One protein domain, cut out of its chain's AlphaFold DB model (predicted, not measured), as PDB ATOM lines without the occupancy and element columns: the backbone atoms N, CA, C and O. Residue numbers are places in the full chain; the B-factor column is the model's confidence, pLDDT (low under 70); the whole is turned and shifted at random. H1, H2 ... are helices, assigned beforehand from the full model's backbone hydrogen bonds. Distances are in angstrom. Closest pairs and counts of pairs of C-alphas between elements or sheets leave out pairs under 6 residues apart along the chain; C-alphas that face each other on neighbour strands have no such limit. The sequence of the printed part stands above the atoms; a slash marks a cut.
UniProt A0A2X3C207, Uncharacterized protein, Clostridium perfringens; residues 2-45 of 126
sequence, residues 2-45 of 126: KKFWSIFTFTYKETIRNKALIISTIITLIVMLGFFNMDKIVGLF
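Overview. This is residues 2 to 45 of the 126 residues of an uncharacterized protein of Clostridium perfringens (UniProt A0A2X3C207). Three helices follow one another end to end in an open zigzag: H2, the longest with 18 residues, is in the middle, H1 makes a wide corner with its first end, and the short H3 turns off at its other end. No helix folds back on another, and the row of helices makes the length of the whole. The printed part has 44 residues, with three named helices in the order H1, H2, H3 and no named strand; the class is all helix. It is extended, with a radius of gyration of the C-alphas of 17.6 A and spans of 56 by 19 by 6 A.

Along the chain. H2 is residues 19 to 36, 25.6 A from first to last C-alpha, beginning at C-alpha 19 (172.991, 167.434, 206.201). Before it, H1 is residues 2 to 16, 21.1 A long, beginning at C-alpha 2 (171.213, 195.713, 203.564). After it, H3 is residues 38 to 45, 10.6 A long, ending at C-alpha 45 (189.578, 150.506, 232.030).

Arrangement. H2 and H1 are close but not clearly touching; their closest C-alphas, those of Ile 22 and Ile 16, are 7.2 A apart. They run the same way at a steep tilt of 68 degrees, only just short of about perpendicular. H2 and H3 meet only through their link. H1 and H3 are apart. In H1, H2 and H3 every O i to N i+4 pair is within hydrogen-bond range.

Size, cuts and confidence. The two C-alphas farthest apart, those of Lys 2 and Phe 45, are 56.5 A apart. Residues 2 to 45 stand free. The printed part has no cut, and both links, H1 to H2 and H2 to H3, are tight. The mean pLDDT of the printed part is 83.3; residues 41 to 45 are under 70.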
ATOM      1  N   LYS A   2     172.317 196.696 203.382       77.19
ATOM      2  CA  LYS A   2     171.213 195.713 203.564       77.19
ATOM      3  C   LYS A   2     171.231 194.514 202.594       77.19
ATOM      4  O   LYS A   2     170.920 193.399 202.991       77.19
ATOM      5  N   LYS A   3     171.657 194.728 201.343       78.25
ATOM      6  CA  LYS A   3     171.770 193.663 200.326       78.25
ATOM      7  C   LYS A   3     172.842 192.615 200.665       78.25
ATOM      8  O   LYS A   3     172.616 191.437 200.432       78.25
ATOM      9  N   PHE A   4     173.957 193.029 201.272       85.12
ATOM     10  CA  PHE A   4     175.021 192.119 201.712       85.12
ATOM     11  C   PHE A   4     174.513 191.155 202.789       85.12
ATOM     12  O   PHE A   4     174.619 189.945 202.636       85.12
ATOM     13  N   TRP A   5     173.866 191.689 203.827       85.00
ATOM     14  CA  TRP A   5     173.290 190.887 204.906       85.00
ATOM     15  C   TRP A   5     172.197 189.929 204.416       85.00
ATOM     16  O   TRP A   5     172.098 188.806 204.903       85.00
ATOM     17  N   SER A   6     171.410 190.327 203.414       85.75
ATOM     18  CA  SER A   6     170.394 189.453 202.813       85.75
ATOM     19  C   SER A   6     171.001 188.268 202.057       85.75
ATOM     20  O   SER A   6     170.489 187.158 202.156       85.75
ATOM     21  N   ILE A   7     172.083 188.487 201.307       84.88
ATOM     22  CA  ILE A   7     172.762 187.418 200.560       84.88
ATOM     23  C   ILE A   7     173.514 186.509 201.535       84.88
ATOM     24  O   ILE A   7     173.383 185.292 201.474       84.88
ATOM     25  N   PHE A   8     174.217 187.104 202.498       84.56
ATOM     26  CA  PHE A   8     174.936 186.377 203.535       84.56
ATOM     27  C   PHE A   8     174.012 185.446 204.330       84.56
ATOM     28  O   PHE A   8     174.305 184.265 204.484       84.56
ATOM     29  N   THR A   9     172.864 185.948 204.792       84.38
ATOM     30  CA  THR A   9     171.894 185.130 205.539       84.38
ATOM     31  C   THR A   9     171.289 184.016 204.690       84.38
ATOM     32  O   THR A   9     171.064 182.929 205.218       84.38
ATOM     33  N   PHE A  10     171.065 184.239 203.391       83.25
ATOM     34  CA  PHE A  10     170.575 183.209 202.476       83.25
ATOM     35  C   PHE A  10     171.585 182.064 202.332       83.25
ATOM     36  O   PHE A  10     171.262 180.918 202.643       83.25
ATOM     37  N   THR A  11     172.833 182.387 201.985       84.31
ATOM     38  CA  THR A  11     173.914 181.403 201.825       84.31
ATOM     39  C   THR A  11     174.222 180.676 203.135       84.31
ATOM     40  O   THR A  11     174.390 179.456 203.160       84.31
ATOM     41  N   TYR A  12     174.249 181.399 204.256       82.12
ATOM     42  CA  TYR A  12     174.529 180.826 205.573       82.12
ATOM     43  C   TYR A  12     173.414 179.881 206.043       82.12
ATOM     44  O   TYR A  12     173.689 178.796 206.554       82.12
ATOM     45  N   LYS A  13     172.143 180.237 205.806       81.88
ATOM     46  CA  LYS A  13     170.986 179.386 206.125       81.88
ATOM     47  C   LYS A  13     170.975 178.098 205.301       81.88
ATOM     48  O   LYS A  13     170.594 177.048 205.816       81.88
ATOM     49  N   GLU A  14     171.394 178.176 204.044       80.38
ATOM     50  CA  GLU A  14     171.531 177.018 203.159       80.38
ATOM     51  C   GLU A  14     172.690 176.110 203.603       80.38
ATOM     52  O   GLU A  14     172.534 174.894 203.688       80.38
ATOM     53  N   THR A  15     173.805 176.711 204.029       79.38
ATOM     54  CA  THR A  15     174.984 176.000 204.551       79.38
ATOM     55  C   THR A  15     174.702 175.289 205.880       79.38
ATOM     56  O   THR A  15     175.068 174.129 206.035       79.38
ATOM     57  N   ILE A  16     174.001 175.925 206.827       80.62
ATOM     58  CA  ILE A  16     173.618 175.300 208.110       80.62
ATOM     59  C   ILE A  16     172.639 174.138 207.911       80.62
ATOM     60  O   ILE A  16     172.672 173.161 208.653       80.62
ATOM     61  N   ARG A  17     171.759 174.226 206.907       80.62
ATOM     62  CA  ARG A  17     170.822 173.144 206.570       80.62
ATOM     63  C   ARG A  17     171.483 171.981 205.836       80.62
ATOM     64  O   ARG A  17     170.816 170.971 205.595       80.62
ATOM     65  N   ASN A  18     172.765 172.094 205.493       89.38
ATOM     66  CA  ASN A  18     173.500 171.007 204.879       89.38
ATOM     67  C   ASN A  18     173.584 169.816 205.845       89.38
ATOM     68  O   ASN A  18     174.177 169.898 206.922       89.38
ATOM     69  N   LYS A  19     173.017 168.681 205.425       87.88
ATOM     70  CA  LYS A  19     172.991 167.434 206.201       87.88
ATOM     71  C   LYS A  19     174.397 166.983 206.607       87.88
ATOM     72  O   LYS A  19     174.568 166.527 207.731       87.88
ATOM     73  N   ALA A  20     175.395 167.150 205.737       89.12
ATOM     74  CA  ALA A  20     176.773 166.754 206.029       89.12
ATOM     75  C   ALA A  20     177.375 167.554 207.199       89.12
ATOM     76  O   ALA A  20     178.029 166.977 208.064       89.12
ATOM     77  N   LEU A  21     177.098 168.862 207.261       88.88
ATOM     78  CA  LEU A  21     177.571 169.744 208.332       88.88
ATOM     79  C   LEU A  21     176.873 169.449 209.666       88.88
ATOM     80  O   LEU A  21     177.504 169.467 210.720       88.88
ATOM     81  N   ILE A  22     175.579 169.124 209.628       92.19
ATOM     82  CA  ILE A  22     174.829 168.706 210.819       92.19
ATOM     83  C   ILE A  22     175.373 167.378 211.363       92.19
ATOM     84  O   ILE A  22     175.640 167.273 212.557       92.19
ATOM     85  N   ILE A  23     175.579 166.378 210.499       94.69
ATOM     86  CA  ILE A  23     176.088 165.059 210.906       94.69
ATOM     87  C   ILE A  23     177.492 165.182 211.509       94.69
ATOM     88  O   ILE A  23     177.738 164.628 212.579       94.69
ATOM     89  N   SER A  24     178.397 165.947 210.886       93.12
ATOM     90  CA  SER A  24     179.751 166.135 211.426       93.12
ATOM     91  C   SER A  24     179.743 166.871 212.767       93.12
ATOM     92  O   SER A  24     180.490 166.501 213.673       93.12
ATOM     93  N   THR A  25     178.858 167.857 212.934       93.19
ATOM     94  CA  THR A  25     178.696 168.588 214.197       93.19
ATOM     95  C   THR A  25     178.171 167.671 215.301       93.19
ATOM     96  O   THR A  25     178.691 167.708 216.412       93.19
ATOM     97  N   ILE A  26     177.197 166.804 215.002       95.69
ATOM     98  CA  ILE A  26     176.668 165.819 215.960       95.69
ATOM     99  C   ILE A  26     177.756 164.828 216.380       95.69
ATOM    100  O   ILE A  26     177.941 164.605 217.573       95.69
ATOM    101  N   ILE A  27     178.506 164.267 215.425       95.62
ATOM    102  CA  ILE A  27     179.612 163.343 215.726       95.62
ATOM    103  C   ILE A  27     180.660 164.041 216.593       95.62
ATOM    104  O   ILE A  27     181.090 163.490 217.603       95.62
ATOM    105  N   THR A  28     181.022 165.277 216.246       94.25
ATOM    106  CA  THR A  28     181.978 166.076 217.020       94.25
ATOM    107  C   THR A  28     181.468 166.312 218.439       94.25
ATOM    108  O   THR A  28     182.229 166.135 219.384       94.25
ATOM    109  N   LEU A  29     180.180 166.635 218.614       94.31
ATOM    110  CA  LEU A  29     179.563 166.789 219.935       94.31
ATOM    111  C   LEU A  29     179.637 165.500 220.756       94.31
ATOM    112  O   LEU A  29     179.998 165.550 221.926       94.31
ATOM    113  N   ILE A  30     179.314 164.351 220.155       93.62
ATOM    114  CA  ILE A  30     179.364 163.046 220.830       93.62
ATOM    115  C   ILE A  30     180.790 162.744 221.292       93.62
ATOM    116  O   ILE A  30     180.998 162.368 222.443       93.62
ATOM    117  N   VAL A  31     181.774 162.957 220.416       91.94
ATOM    118  CA  VAL A  31     183.191 162.783 220.747       91.94
ATOM    119  C   VAL A  31     183.587 163.713 221.893       91.94
ATOM    120  O   VAL A  31     184.172 163.258 222.871       91.94
ATOM    121  N   MET A  32     183.205 164.990 221.832       91.06
ATOM    122  CA  MET A  32     183.500 165.975 222.875       91.06
ATOM    123  C   MET A  32     182.890 165.575 224.226       91.06
ATOM    124  O   MET A  32     183.566 165.641 225.248       91.06
ATOM    125  N   LEU A  33     181.643 165.089 224.239       87.69
ATOM    126  CA  LEU A  33     180.979 164.567 225.441       87.69
ATOM    127  C   LEU A  33     181.671 163.317 226.001       87.69
ATOM    128  O   LEU A  33     181.757 163.165 227.223       87.69
ATOM    129  N   GLY A  34     182.188 162.456 225.123       84.38
ATOM    130  CA  GLY A  34     183.053 161.339 225.500       84.38
ATOM    131  C   GLY A  34     184.330 161.820 226.190       84.38
ATOM    132  O   GLY A  34     184.646 161.352 227.280       84.38
ATOM    133  N   PHE A  35     185.005 162.823 225.620       81.62
ATOM    134  CA  PHE A  35     186.200 163.437 226.212       81.62
ATOM    135  C   PHE A  35     185.924 164.124 227.557       81.62
ATOM    136  O   PHE A  35     186.719 163.989 228.481       81.62
ATOM    137  N   PHE A  36     184.785 164.802 227.725       82.50
ATOM    138  CA  PHE A  36     184.414 165.403 229.015       82.50
ATOM    139  C   PHE A  36     184.201 164.372 230.132       82.50
ATOM    140  O   PHE A  36     184.280 164.720 231.306       82.50
ATOM    141  N   ASN A  37     183.934 163.111 229.786       78.38
ATOM    142  CA  ASN A  37     183.800 162.008 230.740       78.38
ATOM    143  C   ASN A  37     184.995 161.041 230.682       78.38
ATOM    144  O   ASN A  37     184.899 159.922 231.190       78.38
ATOM    145  N   MET A  38     186.117 161.460 230.087       71.75
ATOM    146  CA  MET A  38     187.283 160.603 229.877       71.75
ATOM    147  C   MET A  38     187.861 160.076 231.193       71.75
ATOM    148  O   MET A  38     188.225 158.908 231.246       71.75
ATOM    149  N   ASP A  39     187.834 160.861 232.276       71.56
ATOM    150  CA  ASP A  39     188.295 160.421 233.604       71.56
ATOM    151  C   ASP A  39     187.550 159.171 234.099       71.56
ATOM    152  O   ASP A  39     188.149 158.252 234.657       71.56
ATOM    153  N   LYS A  40     186.238 159.084 233.839       72.81
ATOM    154  CA  LYS A  40     185.429 157.907 234.196       72.81
ATOM    155  C   LYS A  40     185.726 156.723 233.288       72.81
ATOM    156  O   LYS A  40     185.756 155.595 233.760       72.81
ATOM    157  N   ILE A  41     185.927 156.976 231.998       69.19
ATOM    158  CA  ILE A  41     186.227 155.938 231.007       69.19
ATOM    159  C   ILE A  41     187.589 155.308 231.324       69.19
ATOM    160  O   ILE A  41     187.683 154.091 231.448       69.19
ATOM    161  N   VAL A  42     188.618 156.125 231.555       67.44
ATOM    162  CA  VAL A  42     189.957 155.674 231.967       67.44
ATOM    163  C   VAL A  42     189.901 154.951 233.318       67.44
ATOM    164  O   VAL A  42     190.515 153.898 233.469       67.44
ATOM    165  N   GLY A  43     189.108 155.445 234.276       66.31
ATOM    166  CA  GLY A  43     188.893 154.767 235.559       66.31
ATOM    167  C   GLY A  43     188.231 153.387 235.440       66.31
ATOM    168  O   GLY A  43     188.557 152.485 236.206       66.31
ATOM    169  N   LEU A  44     187.338 153.182 234.465       63.44
ATOM    170  CA  LEU A  44     186.718 151.877 234.203       63.44
ATOM    171  C   LEU A  44     187.698 150.890 233.558       63.44
ATOM    172  O   LEU A  44     187.737 149.735 233.965       63.44
ATOM    173  N   PHE A  45     188.535 151.349 232.625       64.06
ATOM    174  CA  PHE A  45     189.578 150.506 232.030       64.06
ATOM    175  C   PHE A  45     190.697 150.150 233.014       64.06
ATOM    176  O   PHE A  45     191.275 149.074 232.909       64.06
TER     177      PHE A  45